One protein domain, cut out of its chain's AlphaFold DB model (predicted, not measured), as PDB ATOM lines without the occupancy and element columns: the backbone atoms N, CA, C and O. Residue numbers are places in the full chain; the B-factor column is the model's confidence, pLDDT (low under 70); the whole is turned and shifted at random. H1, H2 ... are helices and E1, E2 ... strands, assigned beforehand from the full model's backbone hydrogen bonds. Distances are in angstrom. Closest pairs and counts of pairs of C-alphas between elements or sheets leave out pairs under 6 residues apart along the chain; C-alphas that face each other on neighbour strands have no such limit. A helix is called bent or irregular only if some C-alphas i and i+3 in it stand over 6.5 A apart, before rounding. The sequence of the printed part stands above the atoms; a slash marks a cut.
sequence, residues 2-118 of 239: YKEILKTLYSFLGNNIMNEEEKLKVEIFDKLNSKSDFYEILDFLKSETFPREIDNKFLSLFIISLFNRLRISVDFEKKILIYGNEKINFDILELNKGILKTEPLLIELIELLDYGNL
ATOM      1  N   TYR A   2     -10.480  22.809  36.494       96.25
ATOM      2  CA  TYR A   2      -9.934  23.259  35.206       96.25
ATOM      3  C   TYR A   2      -9.638  24.765  35.151       96.25
ATOM      4  O   TYR A   2      -8.642  25.166  34.556       96.25
ATOM      5  N   LYS A   3     -10.436  25.584  35.853       95.81
ATOM      6  CA  LYS A   3     -10.158  27.011  36.084       95.81
ATOM      7  C   LYS A   3      -8.761  27.252  36.659       95.81
ATOM      8  O   LYS A   3      -8.019  28.071  36.131       95.81
ATOM      9  N   GLU A   4      -8.385  26.523  37.706       96.12
ATOM     10  CA  GLU A   4      -7.080  26.698  38.357       96.12
ATOM     11  C   GLU A   4      -5.926  26.236  37.459       96.12
ATOM     12  O   GLU A   4      -4.871  26.870  37.441       96.12
ATOM     13  N   ILE A   5      -6.137  25.185  36.657       95.69
ATOM     14  CA  ILE A   5      -5.169  24.751  35.639       95.69
ATOM     15  C   ILE A   5      -4.975  25.859  34.596       95.69
ATOM     16  O   ILE A   5      -3.840  26.253  34.331       95.69
ATOM     17  N   LEU A   6      -6.068  26.404  34.049       96.38
ATOM     18  CA  LEU A   6      -6.023  27.488  33.065       96.38
ATOM     19  C   LEU A   6      -5.322  28.730  33.624       96.38
ATOM     20  O   LEU A   6      -4.426  29.281  32.985       96.38
ATOM     21  N   LYS A   7      -5.688  29.130  34.845       95.94
ATOM     22  CA  LYS A   7      -5.096  30.262  35.559       95.94
ATOM     23  C   LYS A   7      -3.599  30.065  35.781       95.94
ATOM     24  O   LYS A   7      -2.816  30.969  35.495       95.94
ATOM     25  N   THR A   8      -3.192  28.879  36.230       95.50
ATOM     26  CA  THR A   8      -1.779  28.544  36.457       95.50
ATOM     27  C   THR A   8      -0.994  28.585  35.148       95.50
ATOM     28  O   THR A   8       0.039  29.252  35.076       95.50
ATOM     29  N   LEU A   9      -1.503  27.947  34.088       94.44
ATOM     30  CA  LEU A   9      -0.863  27.948  32.770       94.44
ATOM     31  C   LEU A   9      -0.699  29.365  32.221       94.44
ATOM     32  O   LEU A   9       0.390  29.713  31.769       94.44
ATOM     33  N   TYR A  10      -1.741  30.193  32.302       94.94
ATOM     34  CA  TYR A  10      -1.654  31.576  31.847       94.94
ATOM     35  C   TYR A  10      -0.676  32.399  32.688       94.94
ATOM     36  O   TYR A  10       0.139  33.123  32.125       94.94
ATOM     37  N   SER A  11      -0.680  32.242  34.015       93.81
ATOM     38  CA  SER A  11       0.257  32.959  34.893       93.81
ATOM     39  C   SER A  11       1.725  32.627  34.608       93.81
ATOM     40  O   SER A  11       2.588  33.491  34.740       93.81
ATOM     41  N   PHE A  12       2.010  31.391  34.184       95.06
ATOM     42  CA  PHE A  12       3.364  30.934  33.885       95.06
ATOM     43  C   PHE A  12       3.812  31.305  32.466       95.06
ATOM     44  O   PHE A  12       4.954  31.706  32.254       95.06
ATOM     45  N   LEU A  13       2.925  31.153  31.481       94.31
ATOM     46  CA  LEU A  13       3.257  31.326  30.066       94.31
ATOM     47  C   LEU A  13       3.027  32.754  29.562       94.31
ATOM     48  O   LEU A  13       3.645  33.160  28.574       94.31
ATOM     49  N   GLY A  14       2.124  33.506  30.193       92.38
ATOM     50  CA  GLY A  14       1.647  34.793  29.695       92.38
ATOM     51  C   GLY A  14       1.201  34.676  28.238       92.38
ATOM     52  O   GLY A  14       0.448  33.775  27.873       92.38
ATOM     53  N   ASN A  15       1.739  35.538  27.374       92.62
ATOM     54  CA  ASN A  15       1.413  35.550  25.945       92.62
ATOM     55  C   ASN A  15       1.861  34.288  25.187       92.62
ATOM     56  O   ASN A  15       1.276  33.961  24.157       92.62
ATOM     57  N   ASN A  16       2.838  33.532  25.703       94.00
ATOM     58  CA  ASN A  16       3.290  32.294  25.058       94.00
ATOM     59  C   ASN A  16       2.222  31.187  25.083       94.00
ATOM     60  O   ASN A  16       2.336  30.216  24.339       94.00
ATOM     61  N   ILE A  17       1.146  31.355  25.862       94.38
ATOM     62  CA  ILE A  17      -0.033  30.475  25.842       94.38
ATOM     63  C   ILE A  17      -0.668  30.365  24.445       94.38
ATOM     64  O   ILE A  17      -1.350  29.387  24.124       94.38
ATOM     65  N   MET A  18      -0.408  31.343  23.569       92.19
ATOM     66  CA  MET A  18      -0.822  31.315  22.168       92.19
ATOM     67  C   MET A  18      -0.217  30.142  21.386       92.19
ATOM     68  O   MET A  18      -0.870  29.658  20.466       92.19
ATOM     69  N   ASN A  19       0.919  29.591  21.818       94.19
ATOM     70  CA  ASN A  19       1.562  28.442  21.171       94.19
ATOM     71  C   ASN A  19       1.096  27.086  21.733       94.19
ATOM     72  O   ASN A  19       1.352  26.046  21.140       94.19
ATOM     73  N   GLU A  20       0.364  27.085  22.849       93.81
ATOM     74  CA  GLU A  20      -0.008  25.878  23.603       93.81
ATOM     75  C   GLU A  20      -1.467  25.455  23.344       93.81
ATOM     76  O   GLU A  20      -2.175  25.040  24.258       93.81
ATOM     77  N   GLU A  21      -1.977  25.609  22.114       91.56
ATOM     78  CA  GLU A  21      -3.392  25.308  21.818       91.56
ATOM     79  C   GLU A  21      -3.779  23.862  22.135       91.56
ATOM     80  O   GLU A  21      -4.774  23.635  22.822       91.56
ATOM     81  N   GLU A  22      -2.976  22.902  21.681       92.88
ATOM     82  CA  GLU A  22      -3.244  21.478  21.887       92.88
ATOM     83  C   GLU A  22      -3.275  21.126  23.376       92.88
ATOM     84  O   GLU A  22      -4.169  20.430  23.852       92.88
ATOM     85  N   LYS A  23      -2.348  21.698  24.147       93.31
ATOM     86  CA  LYS A  23      -2.293  21.512  25.595       93.31
ATOM     87  C   LYS A  23      -3.532  22.077  26.284       93.31
ATOM     88  O   LYS A  23      -4.081  21.426  27.164       93.31
ATOM     89  N   LEU A  24      -3.996  23.265  25.885       95.69
ATOM     90  CA  LEU A  24      -5.230  23.848  26.422       95.69
ATOM     91  C   LEU A  24      -6.451  22.982  26.094       95.69
ATOM     92  O   LEU A  24      -7.293  22.775  26.967       95.69
ATOM     93  N   LYS A  25      -6.546  22.464  24.864       94.12
ATOM     94  CA  LYS A  25      -7.620  21.547  24.459       94.12
ATOM     95  C   LYS A  25      -7.634  20.301  25.336       94.12
ATOM     96  O   LYS A  25      -8.592  20.092  26.077       94.12
ATOM     97  N   VAL A  26      -6.534  19.553  25.334       93.94
ATOM     98  CA  VAL A  26      -6.440  18.251  26.000       93.94
ATOM     99  C   VAL A  26      -6.539  18.369  27.521       93.94
ATOM    100  O   VAL A  26      -7.170  17.530  28.161       93.94
ATOM    101  N   GLU A  27      -5.937  19.390  28.138       94.56
ATOM    102  CA  GLU A  27      -5.892  19.485  29.603       94.56
ATOM    103  C   GLU A  27      -7.105  20.163  30.236       94.56
ATOM    104  O   GLU A  27      -7.355  19.967  31.428       94.56
ATOM    105  N   ILE A  28      -7.850  20.960  29.470       96.81
ATOM    106  CA  ILE A  28      -8.928  21.802  29.995       96.81
ATOM    107  C   ILE A  28     -10.193  21.589  29.171       96.81
ATOM    108  O   ILE A  28     -11.155  21.015  29.676       96.81
ATOM    109  N   PHE A  29     -10.207  22.052  27.920       96.94
ATOM    110  CA  PHE A  29     -11.453  22.257  27.179       96.94
ATOM    111  C   PHE A  29     -12.142  20.954  26.756       96.94
ATOM    112  O   PHE A  29     -13.362  20.866  26.866       96.94
ATOM    113  N   ASP A  30     -11.404  19.914  26.373       94.62
ATOM    114  CA  ASP A  30     -11.983  18.609  26.013       94.62
ATOM    115  C   ASP A  30     -12.475  17.822  27.238       94.62
ATOM    116  O   ASP A  30     -13.243  16.867  27.113       94.62
ATOM    117  N   LYS A  31     -12.047  18.229  28.440       95.50
ATOM    118  CA  LYS A  31     -12.410  17.596  29.713       95.50
ATOM    119  C   LYS A  31     -13.598  18.274  30.411       95.50
ATOM    120  O   LYS A  31     -14.085  17.740  31.411       95.50
ATOM    121  N   LEU A  32     -14.081  19.418  29.909       95.62
ATOM    122  CA  LEU A  32     -15.275  20.087  30.442       95.62
ATOM    123  C   LEU A  32     -16.515  19.239  30.143       95.62
ATOM    124  O   LEU A  32     -16.782  18.896  28.992       95.62
ATOM    125  N   ASN A  33     -17.286  18.889  31.175       89.94
ATOM    126  CA  ASN A  33     -18.398  17.949  31.013       89.94
ATOM    127  C   ASN A  33     -19.694  18.416  31.685       89.94
ATOM    128  O   ASN A  33     -20.787  18.160  31.170       89.94
ATOM    129  N   SER A  34     -19.579  19.096  32.826       91.31
ATOM    130  CA  SER A  34     -20.703  19.580  33.628       91.31
ATOM    131  C   SER A  34     -20.921  21.086  33.468       91.31
ATOM    132  O   SER A  34     -19.989  21.818  33.139       91.31
ATOM    133  N   LYS A  35     -22.130  21.578  33.781       94.56
ATOM    134  CA  LYS A  35     -22.405  23.027  33.819       94.56
ATOM    135  C   LYS A  35     -21.445  23.775  34.737       94.56
ATOM    136  O   LYS A  35     -20.991  24.855  34.383       94.56
ATOM    137  N   SER A  36     -21.101  23.180  35.882       95.38
ATOM    138  CA  SER A  36     -20.147  23.769  36.830       95.38
ATOM    139  C   SER A  36     -18.783  24.010  36.186       95.38
ATOM    140  O   SER A  36     -18.207  25.072  36.384       95.38
ATOM    141  N   ASP A  37     -18.293  23.069  35.371       96.00
ATOM    142  CA  ASP A  37     -17.005  23.220  34.683       96.00
ATOM    143  C   ASP A  37     -17.030  24.417  33.723       96.00
ATOM    144  O   ASP A  37     -16.129  25.257  33.740       96.00
ATOM    145  N   PHE A  38     -18.085  24.520  32.908       97.44
ATOM    146  CA  PHE A  38     -18.246  25.625  31.964       97.44
ATOM    147  C   PHE A  38     -18.435  26.966  32.676       97.44
ATOM    148  O   PHE A  38     -17.820  27.952  32.271       97.44
ATOM    149  N   TYR A  39     -19.222  27.010  33.753       97.56
ATOM    150  CA  TYR A  39     -19.412  28.225  34.543       97.56
ATOM    151  C   TYR A  39     -18.124  28.692  35.216       97.56
ATOM    152  O   TYR A  39     -17.819  29.879  35.152       97.56
ATOM    153  N   GLU A  40     -17.340  27.787  35.808       97.25
ATOM    154  CA  GLU A  40     -16.049  28.134  36.413       97.25
ATOM    155  C   GLU A  40     -15.091  28.757  35.388       97.25
ATOM    156  O   GLU A  40     -14.432  29.756  35.684       97.25
ATOM    157  N   ILE A  41     -15.009  28.177  34.185       97.94
ATOM    158  CA  ILE A  41     -14.156  28.703  33.116       97.94
ATOM    159  C   ILE A  41     -14.681  30.049  32.616       97.94
ATOM    160  O   ILE A  41     -13.907  30.998  32.539       97.94
ATOM    161  N   LEU A  42     -15.977  30.166  32.315       97.25
ATOM    162  CA  LEU A  42     -16.564  31.417  31.827       97.25
ATOM    163  C   LEU A  42     -16.407  32.552  32.849       97.25
ATOM    164  O   LEU A  42     -16.062  33.673  32.482       97.25
ATOM    165  N   ASP A  43     -16.594  32.249  34.136       96.38
ATOM    166  CA  ASP A  43     -16.406  33.194  35.237       96.38
ATOM    167  C   ASP A  43     -14.954  33.674  35.355       96.38
ATOM    168  O   ASP A  43     -14.702  34.861  35.544       96.38
ATOM    169  N   PHE A  44     -13.987  32.775  35.174       96.31
ATOM    170  CA  PHE A  44     -12.584  33.173  35.096       96.31
ATOM    171  C   PHE A  44     -12.330  34.088  33.895       96.31
ATOM    172  O   PHE A  44     -11.764  35.170  34.054       96.31
ATOM    173  N   LEU A  45     -12.803  33.682  32.717       95.31
ATOM    174  CA  LEU A  45     -12.562  34.390  31.470       95.31
ATOM    175  C   LEU A  45     -13.162  35.805  31.440       95.31
ATOM    176  O   LEU A  45     -12.560  36.697  30.855       95.31
ATOM    177  N   LYS A  46     -14.311  36.035  32.090       92.88
ATOM    178  CA  LYS A  46     -14.904  37.381  32.206       92.88
ATOM    179  C   LYS A  46     -14.230  38.260  33.267       92.88
ATOM    180  O   LYS A  46     -14.333  39.480  33.198       92.88
ATOM    181  N   SER A  47     -13.627  37.647  34.289       88.75
ATOM    182  CA  SER A  47     -13.090  38.365  35.455       88.75
ATOM    183  C   SER A  47     -11.697  38.944  35.221       88.75
ATOM    184  O   SER A  47     -11.327  39.943  35.836       88.75
ATOM    185  N   GLU A  48     -10.934  38.330  34.323       88.31
ATOM    186  CA  GLU A  48      -9.569  38.719  33.999       88.31
ATOM    187  C   GLU A  48      -9.528  39.583  32.734       88.31
ATOM    188  O   GLU A  48     -10.380  39.492  31.852       88.31
ATOM    189  N   THR A  49      -8.505  40.428  32.621       87.75
ATOM    190  CA  THR A  49      -8.273  41.222  31.407       87.75
ATOM    191  C   THR A  49      -7.164  40.587  30.583       87.75
ATOM    192  O   THR A  49      -5.993  40.617  30.967       87.75
ATOM    193  N   PHE A  50      -7.527  40.038  29.426       91.75
ATOM    194  CA  PHE A  50      -6.584  39.421  28.496       91.75
ATOM    195  C   PHE A  50      -6.275  40.340  27.308       91.75
ATOM    196  O   PHE A  50      -7.138  41.098  26.855       91.75
ATOM    197  N   PRO A  51      -5.067  40.246  26.725       92.94
ATOM    198  CA  PRO A  51      -4.822  40.713  25.368       92.94
ATOM    199  C   PRO A  51      -5.847  40.120  24.395       92.94
ATOM    200  O   PRO A  51      -6.201  38.945  24.490       92.94
ATOM    201  N   ARG A  52      -6.280  40.916  23.411       90.62
ATOM    202  CA  ARG A  52      -7.359  40.553  22.473       90.62
ATOM    203  C   ARG A  52      -7.162  39.196  21.788       90.62
ATOM    204  O   ARG A  52      -8.126  38.479  21.551       90.62
ATOM    205  N   GLU A  53      -5.930  38.852  21.432       91.81
ATOM    206  CA  GLU A  53      -5.612  37.586  20.758       91.81
ATOM    207  C   GLU A  53      -5.826  36.375  21.673       91.81
ATOM    208  O   GLU A  53      -6.348  35.352  21.232       91.81
ATOM    209  N   ILE A  54      -5.491  36.526  22.956       93.56
ATOM    210  CA  ILE A  54      -5.674  35.500  23.985       93.56
ATOM    211  C   ILE A  54      -7.157  35.356  24.319       93.56
ATOM    212  O   ILE A  54      -7.657  34.234  24.365       93.56
ATOM    213  N   ASP A  55      -7.871  36.478  24.458       92.69
ATOM    214  CA  ASP A  55      -9.325  36.501  24.655       92.69
ATOM    215  C   ASP A  55     -10.045  35.738  23.535       92.69
ATOM    216  O   ASP A  55     -10.808  34.804  23.786       92.69
ATOM    217  N   ASN A  56      -9.706  36.052  22.279       91.19
ATOM    218  CA  ASN A  56     -10.242  35.353  21.116       91.19
ATOM    219  C   ASN A  56      -9.919  33.856  21.158       91.19
ATOM    220  O   ASN A  56     -10.801  33.042  20.891       91.19
ATOM    221  N   LYS A  57      -8.680  33.471  21.494       93.06
ATOM    222  CA  LYS A  57      -8.279  32.060  21.561       93.06
ATOM    223  C   LYS A  57      -9.068  31.299  22.626       93.06
ATOM    224  O   LYS A  57      -9.613  30.237  22.332       93.06
ATOM    225  N   PHE A  58      -9.173  31.839  23.838       95.31
ATOM    226  CA  PHE A  58      -9.946  31.211  24.908       95.31
ATOM    227  C   PHE A  58     -11.430  31.122  24.573       95.31
ATOM    228  O   PHE A  58     -12.016  30.058  24.755       95.31
ATOM    229  N   LEU A  59     -12.016  32.179  24.005       94.56
ATOM    230  CA  LEU A  59     -13.398  32.153  23.533       94.56
ATOM    231  C   LEU A  59     -13.611  31.064  22.471       94.56
ATOM    232  O   LEU A  59     -14.593  30.330  22.531       94.56
ATOM    233  N   SER A  60     -12.672  30.911  21.536       94.06
ATOM    234  CA  SER A  60     -12.729  29.881  20.490       94.06
ATOM    235  C   SER A  60     -12.764  28.477  21.087       94.06
ATOM    236  O   SER A  60     -13.640  27.681  20.757       94.06
ATOM    237  N   LEU A  61     -11.832  28.188  21.999       96.00
ATOM    238  CA  LEU A  61     -11.739  26.894  22.671       96.00
ATOM    239  C   LEU A  61     -12.972  26.610  23.539       96.00
ATOM    240  O   LEU A  61     -13.479  25.488  23.542       96.00
ATOM    241  N   PHE A  62     -13.496  27.637  24.210       96.88
ATOM    242  CA  PHE A  62     -14.720  27.547  24.999       96.88
ATOM    243  C   PHE A  62     -15.935  27.204  24.133       96.88
ATOM    244  O   PHE A  62     -16.661  26.260  24.437       96.88
ATOM    245  N   ILE A  63     -16.132  27.933  23.029       96.25
ATOM    246  CA  ILE A  63     -17.219  27.702  22.070       96.25
ATOM    247  C   ILE A  63     -17.123  26.287  21.500       96.25
ATOM    248  O   ILE A  63     -18.123  25.574  21.489       96.25
ATOM    249  N   ILE A  64     -15.934  25.855  21.068       95.06
ATOM    250  CA  ILE A  64     -15.726  24.501  20.535       95.06
ATOM    251  C   ILE A  64     -16.145  23.454  21.567       95.06
ATOM    252  O   ILE A  64     -16.949  22.579  21.255       95.06
ATOM    253  N   SER A  65     -15.650  23.566  22.800       96.00
ATOM    254  CA  SER A  65     -15.981  22.628  23.875       96.00
ATOM    255  C   SER A  65     -17.487  22.586  24.165       96.00
ATOM    256  O   SER A  65     -18.092  21.510  24.188       96.00
ATOM    257  N   LEU A  66     -18.124  23.755  24.296       95.94
ATOM    258  CA  LEU A  66     -19.550  23.858  24.600       95.94
ATOM    259  C   LEU A  66     -20.420  23.274  23.480       95.94
ATOM    260  O   LEU A  66     -21.301  22.456  23.739       95.94
ATOM    261  N   PHE A  67     -20.164  23.641  22.223       94.31
ATOM    262  CA  PHE A  67     -20.952  23.139  21.096       94.31
ATOM    263  C   PHE A  67     -20.695  21.657  20.815       94.31
ATOM    264  O   PHE A  67     -21.650  20.937  20.519       94.31
ATOM    265  N   ASN A  68     -19.471  21.159  21.020       91.62
ATOM    266  CA  ASN A  68     -19.194  19.723  20.983       91.62
ATOM    267  C   ASN A  68     -20.036  18.975  22.022       91.62
ATOM    268  O   ASN A  68     -20.607  17.924  21.718       91.62
ATOM    269  N   ARG A  69     -20.192  19.536  23.230       91.44
ATOM    270  CA  ARG A  69     -21.061  18.963  24.266       91.44
ATOM    271  C   ARG A  69     -22.537  18.958  23.854       91.44
ATOM    272  O   ARG A  69     -23.239  17.985  24.117       91.44
ATOM    273  N   LEU A  70     -22.967  19.986  23.125       91.25
ATOM    274  CA  LEU A  70     -24.290  20.089  22.496       91.25
ATOM    275  C   LEU A  70     -24.423  19.255  21.199       91.25
ATOM    276  O   LEU A  70     -25.485  19.253  20.573       91.25
ATOM    277  N   ARG A  71     -23.375  18.506  20.815       91.25
ATOM    278  CA  ARG A  71     -23.272  17.675  19.596       91.25
ATOM    279  C   ARG A  71     -23.395  18.467  18.288       91.25
ATOM    280  O   ARG A  71     -23.838  17.933  17.272       91.25
ATOM    281  N   ILE A  72     -22.992  19.730  18.306       93.62
ATOM    282  CA  ILE A  72     -22.944  20.620  17.147       93.62
ATOM    283  C   ILE A  72     -21.481  20.795  16.755       93.62
ATOM    284  O   ILE A  72     -20.644  21.135  17.587       93.62
ATOM    285  N   SER A  73     -21.167  20.565  15.482       94.00
ATOM    286  CA  SER A  73     -19.801  20.736  14.981       94.00
ATOM    287  C   SER A  73     -19.485  22.212  14.766       94.00
ATOM    288  O   SER A  73     -20.358  22.999  14.396       94.00
ATOM    289  N   VAL A  74     -18.222  22.586  14.953       95.12
ATOM    290  CA  VAL A  74     -17.751  23.968  14.817       95.12
ATOM    291  C   VAL A  74     -16.616  24.026  13.798       95.12
ATOM    292  O   VAL A  74     -15.628  23.312  13.935       95.12
ATOM    293  N   ASP A  75     -16.736  24.895  12.794       92.56
ATOM    294  CA  ASP A  75     -15.652  25.249  11.870       92.56
ATOM    295  C   ASP A  75     -15.258  26.703  12.149       92.56
ATOM    296  O   ASP A  75     -15.948  27.649  11.758       92.56
ATOM    297  N   PHE A  76     -14.167  26.868  12.898       85.31
ATOM    298  CA  PHE A  76     -13.735  28.173  13.384       85.31
ATOM    299  C   PHE A  76     -13.082  29.026  12.289       85.31
ATOM    300  O   PHE A  76     -13.257  30.244  12.285       85.31
ATOM    301  N   GLU A  77     -12.398  28.404  11.322       87.19
ATOM    302  CA  GLU A  77     -11.820  29.116  10.175       87.19
ATOM    303  C   GLU A  77     -12.917  29.807   9.364       87.19
ATOM    304  O   GLU A  77     -12.805  30.983   9.015       87.19
ATOM    305  N   LYS A  78     -14.023  29.093   9.125       91.25
ATOM    306  CA  LYS A  78     -15.192  29.644   8.430       91.25
ATOM    307  C   LYS A  78     -16.156  30.386   9.356       91.25
ATOM    308  O   LYS A  78     -17.092  31.001   8.853       91.25
ATOM    309  N   LYS A  79     -15.934  30.353  10.675       93.00
ATOM    310  CA  LYS A  79     -16.801  30.933  11.717       93.00
ATOM    311  C   LYS A  79     -18.252  30.465  11.602       93.00
ATOM    312  O   LYS A  79     -19.186  31.271  11.597       93.00
ATOM    313  N   ILE A  80     -18.443  29.155  11.472       94.81
ATOM    314  CA  ILE A  80     -19.764  28.538  11.333       94.81
ATOM    315  C   ILE A  80     -19.965  27.378  12.308       94.81
ATOM    316  O   ILE A  80     -19.048  26.620  12.614       94.81
ATOM    317  N   LEU A  81     -21.208  27.214  12.748       96.00
ATOM    318  CA  LEU A  81     -21.723  25.992  13.354       96.00
ATOM    319  C   LEU A  81     -22.289  25.094  12.256       96.00
ATOM    320  O   LEU A  81     -22.893  25.600  11.306       96.00
ATOM    321  N   ILE A  82     -22.118  23.782  12.386       94.81
ATOM    322  CA  ILE A  82     -22.502  22.784  11.385       94.81
ATOM    323  C   ILE A  82     -23.307  21.666  12.049       94.81
ATOM    324  O   ILE A  82     -22.884  21.079  13.047       94.81
ATOM    325  N   TYR A  83     -24.449  21.337  11.443       93.38
ATOM    326  CA  TYR A  83     -25.246  20.162  11.779       93.38
ATOM    327  C   TYR A  83     -25.874  19.584  10.506       93.38
ATOM    328  O   TYR A  83     -26.626  20.262   9.804       93.38
ATOM    329  N   GLY A  84     -25.533  18.336  10.170       90.06
ATOM    330  CA  GLY A  84     -25.908  17.740   8.886       90.06
ATOM    331  C   GLY A  84     -25.425  18.597   7.707       90.06
ATOM    332  O   GLY A  84     -24.236  18.885   7.586       90.06
ATOM    333  N   ASN A  85     -26.358  19.029   6.856       89.44
ATOM    334  CA  ASN A  85     -26.070  19.892   5.701       89.44
ATOM    335  C   ASN A  85     -26.219  21.392   6.000       89.44
ATOM    336  O   ASN A  85     -26.024  22.228   5.116       89.44
ATOM    337  N   GLU A  86     -26.591  21.744   7.225       91.38
ATOM    338  CA  GLU A  86     -26.938  23.105   7.593       91.38
ATOM    339  C   GLU A  86     -25.793  23.825   8.294       91.38
ATOM    340  O   GLU A  86     -24.934  23.212   8.935       91.38
ATOM    341  N   LYS A  87     -25.784  25.154   8.152       94.69
ATOM    342  CA  LYS A  87     -24.711  26.020   8.639       94.69
ATOM    343  C   LYS A  87     -25.282  27.296   9.246       94.69
ATOM    344  O   LYS A  87     -26.181  27.900   8.660       94.69
ATOM    345  N   ILE A  88     -24.736  27.729  10.380       94.62
ATOM    346  CA  ILE A  88     -25.078  29.003  11.033       94.62
ATOM    347  C   ILE A  88     -23.793  29.799  11.233       94.62
ATOM    348  O   ILE A  88     -22.845  29.292  11.820       94.62
ATOM    349  N   ASN A  89     -23.752  31.038  10.747       94.06
ATOM    350  CA  ASN A  89     -22.606  31.924  10.940       94.06
ATOM    351  C   ASN A  89     -22.565  32.463  12.379       94.06
ATOM    352  O   ASN A  89     -23.597  32.838  12.931       94.06
ATOM    353  N   PHE A  90     -21.372  32.536  12.965       92.94
ATOM    354  CA  PHE A  90     -21.134  33.095  14.294       92.94
ATOM    355  C   PHE A  90     -21.654  34.524  14.452       92.94
ATOM    356  O   PHE A  90     -22.111  34.863  15.538       92.94
ATOM    357  N   ASP A  91     -21.626  35.337  13.391       90.31
ATOM    358  CA  ASP A  91     -22.136  36.712  13.387       90.31
ATOM    359  C   ASP A  91     -23.620  36.778  13.774       90.31
ATOM    360  O   ASP A  91     -24.031  37.694  14.481       90.31
ATOM    361  N   ILE A  92     -24.418  35.784  13.358       87.50
ATOM    362  CA  ILE A  92     -25.859  35.697  13.665       87.50
ATOM    363  C   ILE A  92     -26.081  35.529  15.170       87.50
ATOM    364  O   ILE A  92     -27.044  36.054  15.721       87.50
ATOM    365  N   LEU A  93     -25.189  34.785  15.821       88.69
ATOM    366  CA  LEU A  93     -25.243  34.466  17.244       88.69
ATOM    367  C   LEU A  93     -24.319  35.367  18.074       88.69
ATOM    368  O   LEU A  93     -24.135  35.134  19.261       88.69
ATOM    369  N   GLU A  94     -23.696  36.373  17.458       90.25
ATOM    370  CA  GLU A  94     -22.733  37.269  18.104       90.25
ATOM    371  C   GLU A  94     -21.574  36.547  18.831       90.25
ATOM    372  O   GLU A  94     -20.988  37.064  19.787       90.25
ATOM    373  N   LEU A  95     -21.202  35.354  18.354       91.25
ATOM    374  CA  LEU A  95     -20.196  34.484  18.983       91.25
ATOM    375  C   LEU A  95     -18.751  34.977  18.813       91.25
ATOM    376  O   LEU A  95     -17.819  34.409  19.372       91.25
ATOM    377  N   ASN A  96     -18.543  36.028  18.026       85.56
ATOM    378  CA  ASN A  96     -17.233  36.576  17.677       85.56
ATOM    379  C   ASN A  96     -16.999  37.994  18.224       85.56
ATOM    380  O   ASN A  96     -16.088  38.689  17.767       85.56
ATOM    381  N   LYS A  97     -17.824  38.447  19.178       87.75
ATOM    382  CA  LYS A  97     -17.780  39.817  19.712       87.75
ATOM    383  C   LYS A  97     -16.925  39.980  20.979       87.75
ATOM    384  O   LYS A  97     -16.887  41.084  21.528       87.75
ATOM    385  N   GLY A  98     -16.209  38.936  21.395       88.69
ATOM    386  CA  GLY A  98     -15.408  38.905  22.622       88.69
ATOM    387  C   GLY A  98     -16.224  38.458  23.836       88.69
ATOM    388  O   GLY A  98     -17.456  38.524  23.827       88.69
ATOM    389  N   ILE A  99     -15.535  38.009  24.886       90.44
ATOM    390  CA  ILE A  99     -16.145  37.238  25.984       90.44
ATOM    391  C   ILE A  99     -17.289  37.996  26.662       90.44
ATOM    392  O   ILE A  99     -18.387  37.461  26.769       90.44
ATOM    393  N   LEU A 100     -17.087  39.268  27.014       89.88
ATOM    394  CA  LEU A 100     -18.100  40.080  27.707       89.88
ATOM    395  C   LEU A 100     -19.388  40.299  26.899       89.88
ATOM    396  O   LEU A 100     -20.462  40.446  27.471       89.88
ATOM    397  N   LYS A 101     -19.298  40.356  25.564       91.62
ATOM    398  CA  LYS A 101     -20.483  40.540  24.708       91.62
ATOM    399  C   LYS A 101     -21.201  39.224  24.446       91.62
ATOM    400  O   LYS A 101     -22.418  39.214  24.305       91.62
ATOM    401  N   THR A 102     -20.446  38.136  24.365       93.12
ATOM    402  CA  THR A 102     -20.969  36.806  24.056       93.12
ATOM    403  C   THR A 102     -21.468  36.072  25.314       93.12
ATOM    404  O   THR A 102     -22.328  35.202  25.195       93.12
ATOM    405  N   GLU A 103     -21.003  36.448  26.514       93.81
ATOM    406  CA  GLU A 103     -21.339  35.820  27.806       93.81
ATOM    407  C   GLU A 103     -22.839  35.540  27.995       93.81
ATOM    408  O   GLU A 103     -23.155  34.389  28.299       93.81
ATOM    409  N   PRO A 104     -23.774  36.494  27.796       94.81
ATOM    410  CA  PRO A 104     -25.185  36.235  28.075       94.81
ATOM    411  C   PRO A 104     -25.735  35.056  27.269       94.81
ATOM    412  O   PRO A 104     -26.474  34.234  27.797       94.81
ATOM    413  N   LEU A 105     -25.319  34.926  26.004       94.19
ATOM    414  CA  LEU A 105     -25.698  33.785  25.177       94.19
ATOM    415  C   LEU A 105     -25.015  32.494  25.645       94.19
ATOM    416  O   LEU A 105     -25.649  31.443  25.649       94.19
ATOM    417  N   LEU A 106     -23.737  32.550  26.034       95.81
ATOM    418  CA  LEU A 106     -23.022  31.367  26.526       95.81
ATOM    419  C   LEU A 106     -23.670  30.808  27.791       95.81
ATOM    420  O   LEU A 106     -23.774  29.594  27.904       95.81
ATOM    421  N   ILE A 107     -24.148  31.664  28.697       96.25
ATOM    422  CA  ILE A 107     -24.888  31.243  29.896       96.25
ATOM    423  C   ILE A 107     -26.140  30.451  29.503       96.25
ATOM    424  O   ILE A 107     -26.315  29.322  29.957       96.25
ATOM    425  N   GLU A 108     -26.963  30.984  28.598       94.38
ATOM    426  CA  GLU A 108     -28.166  30.285  28.123       94.38
ATOM    427  C   GLU A 108     -27.823  28.947  27.445       94.38
ATOM    428  O   GLU A 108     -28.496  27.941  27.658       94.38
ATOM    429  N   LEU A 109     -26.735  28.894  26.670       94.25
ATOM    430  CA  LEU A 109     -26.265  27.659  26.040       94.25
ATOM    431  C   LEU A 109     -25.722  26.638  27.055       94.25
ATOM    432  O   LEU A 109     -25.896  25.436  26.854       94.25
ATOM    433  N   ILE A 110     -25.086  27.083  28.144       95.81
ATOM    434  CA  ILE A 110     -24.648  26.210  29.245       95.81
ATOM    435  C   ILE A 110     -25.863  25.614  29.954       95.81
ATOM    436  O   ILE A 110     -25.856  24.426  30.271       95.81
ATOM    437  N   GLU A 111     -26.930  26.387  30.162       93.88
ATOM    438  CA  GLU A 111     -28.162  25.876  30.775       93.88
ATOM    439  C   GLU A 111     -28.791  24.728  29.976       93.88
ATOM    440  O   GLU A 111     -29.343  23.795  30.567       93.88
ATOM    441  N   LEU A 112     -28.617  24.720  28.652       90.00
ATOM    442  CA  LEU A 112     -29.088  23.637  27.789       90.00
ATOM    443  C   LEU A 112     -28.397  22.292  28.042       90.00
ATOM    444  O   LEU A 112     -28.950  21.257  27.670       90.00
ATOM    445  N   LEU A 113     -27.235  22.268  28.704       88.75
ATOM    446  CA  LEU A 113     -26.530  21.022  29.021       88.75
ATOM    447  C   LEU A 113     -27.327  20.104  29.964       88.75
ATOM    448  O   LEU A 113     -27.152  18.887  29.906       88.75
ATOM    449  N   ASP A 114     -28.231  20.653  30.782       79.94
ATOM    450  CA  ASP A 114     -29.136  19.857  31.630       79.94
ATOM    451  C   ASP A 114     -30.237  19.161  30.827       79.94
ATOM    452  O   ASP A 114     -30.802  18.150  31.249       79.94
ATOM    453  N   TYR A 115     -30.520  19.663  29.628       76.50
ATOM    454  CA  TYR A 115     -31.530  19.121  28.735       76.50
ATOM    455  C   TYR A 115     -30.898  18.088  27.800       76.50
ATOM    456  O   TYR A 115     -31.080  18.138  26.587       76.50
ATOM    457  N   GLY A 116     -30.181  17.107  28.360       63.91
ATOM    458  CA  GLY A 116     -29.447  16.084  27.596       63.91
ATOM    459  C   GLY A 116     -30.306  15.218  26.658       63.91
ATOM    460  O   GLY A 116     -29.768  14.518  25.799       63.91
ATOM    461  N   ASN A 117     -31.634  15.284  26.798       68.25
ATOM    462  CA  ASN A 117     -32.604  14.619  25.925       68.25
ATOM    463  C   ASN A 117     -33.104  15.500  24.771       68.25
ATOM    464  O   ASN A 117     -33.863  15.005  23.939       68.25
ATOM    465  N   LEU A 118     -32.733  16.783  24.715       75.88
ATOM    466  CA  LEU A 118     -33.118  17.674  23.626       75.88
ATOM    467  C   LEU A 118     -32.434  17.206  22.330       75.88
ATOM    468  O   LEU A 118     -31.202  17.176  22.271       75.88
TER     469      LEU A 118
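What this domain is: This is residues 2 to 118 of the 239 residues of an uncharacterized protein of Marinitoga sp. 1197 (UniProt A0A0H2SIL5). A small sheet of three short antiparallel strands, E1 to E3, makes one end of a helical body, and H1, sharply kinked, makes the other end. Between them H4 runs through the middle, with H3 and H6 making a triangle with it in a three-helix bundle; H2 is a short helix near H1 and H4, and H5 a single turn after E3. The printed part has 117 residues with six named helices and three named strands, in the order H1 H2 H3 H4 E1 E2 E3 H5 H6. The sheet's order is E1 E2 E3, antiparallel, and the class is mostly helix. The whole is compact, with a radius of gyration of the C-alphas of 13.7 A and spans of 41 by 28 by 25 A.

Where its parts are: The sheet holds E1, residues 73 to 75, E2, residues 80 to 83, and E3, residues 86 to 89; C-alpha 73 is at (-19.801, 20.736, 14.981). H4, residues 52 to 69, is 25.6 A long, H3, residues 35 to 47, 18.0 A, and H6, residues 99 to 114, 22.4 A. H1, residues 2 to 19, is 18.9 A long and begins at (-9.934, 23.259, 35.206). H2 is residues 21 to 27 and H5 residues 90 to 93. H6 ends with C-alpha 114 at (-29.136, 19.857, 31.630). H1 and H6 are irregular: C-alphas 12 and 15 are 9.4 A apart, and C-alphas 101 and 104 are 7.2 A apart. H1 has a kink of 105 degrees near residue 13, and H6 one of 38 degrees near residue 106.

How they stand to each other: E1, E2 and E3 form a meander, each strand the antiparallel neighbour of the one before, in two hairpins. N 75 and O 80 are 2.9 A apart, and N 81 and O 88 are 2.8 A apart, within hydrogen-bond range. H4 is on the sheet, in two layers, a helix layer and a strand layer; its closest C-alphas to E1 are Ile 64 and Val 74, 6.1 A. H5 only grazes the sheet. H3 and H4, a helical hairpin, only just touch, with 3 pairs of C-alphas within 8 A, the closest Phe 38 and Leu 66 at 7.7 A. H6 touches H3, closest C-alphas Lys 35 and Ile 110, 6.0 A, at a shallow tilt of 7 degrees, opposite ways. H6 touches H4, closest C-alphas Leu 59 and Ile 99, 6.3 A. H1 touches H3 with residues 2 to 3 alone, closest C-alphas Lys 3 and Ile 41, 5.3 A, at a steep tilt of 49 degrees. H2 and H4 are close but not clearly touching, closest C-alphas Lys 25 and Leu 61, 7.0 A. In H2, H3 and H4 every O i to N i+4 pair is within hydrogen-bond range; in H1 9 of 14 are and in H6 8 of 12, and H5 is too short for such a pair.

The domain as a whole: The two C-alphas farthest apart, those of Phe 12 and Asn 85, are 42.2 A apart. The printed part has no cut, and no link is long. The mean pLDDT of the printed part is 92.5; residues 116 to 117 are under 70.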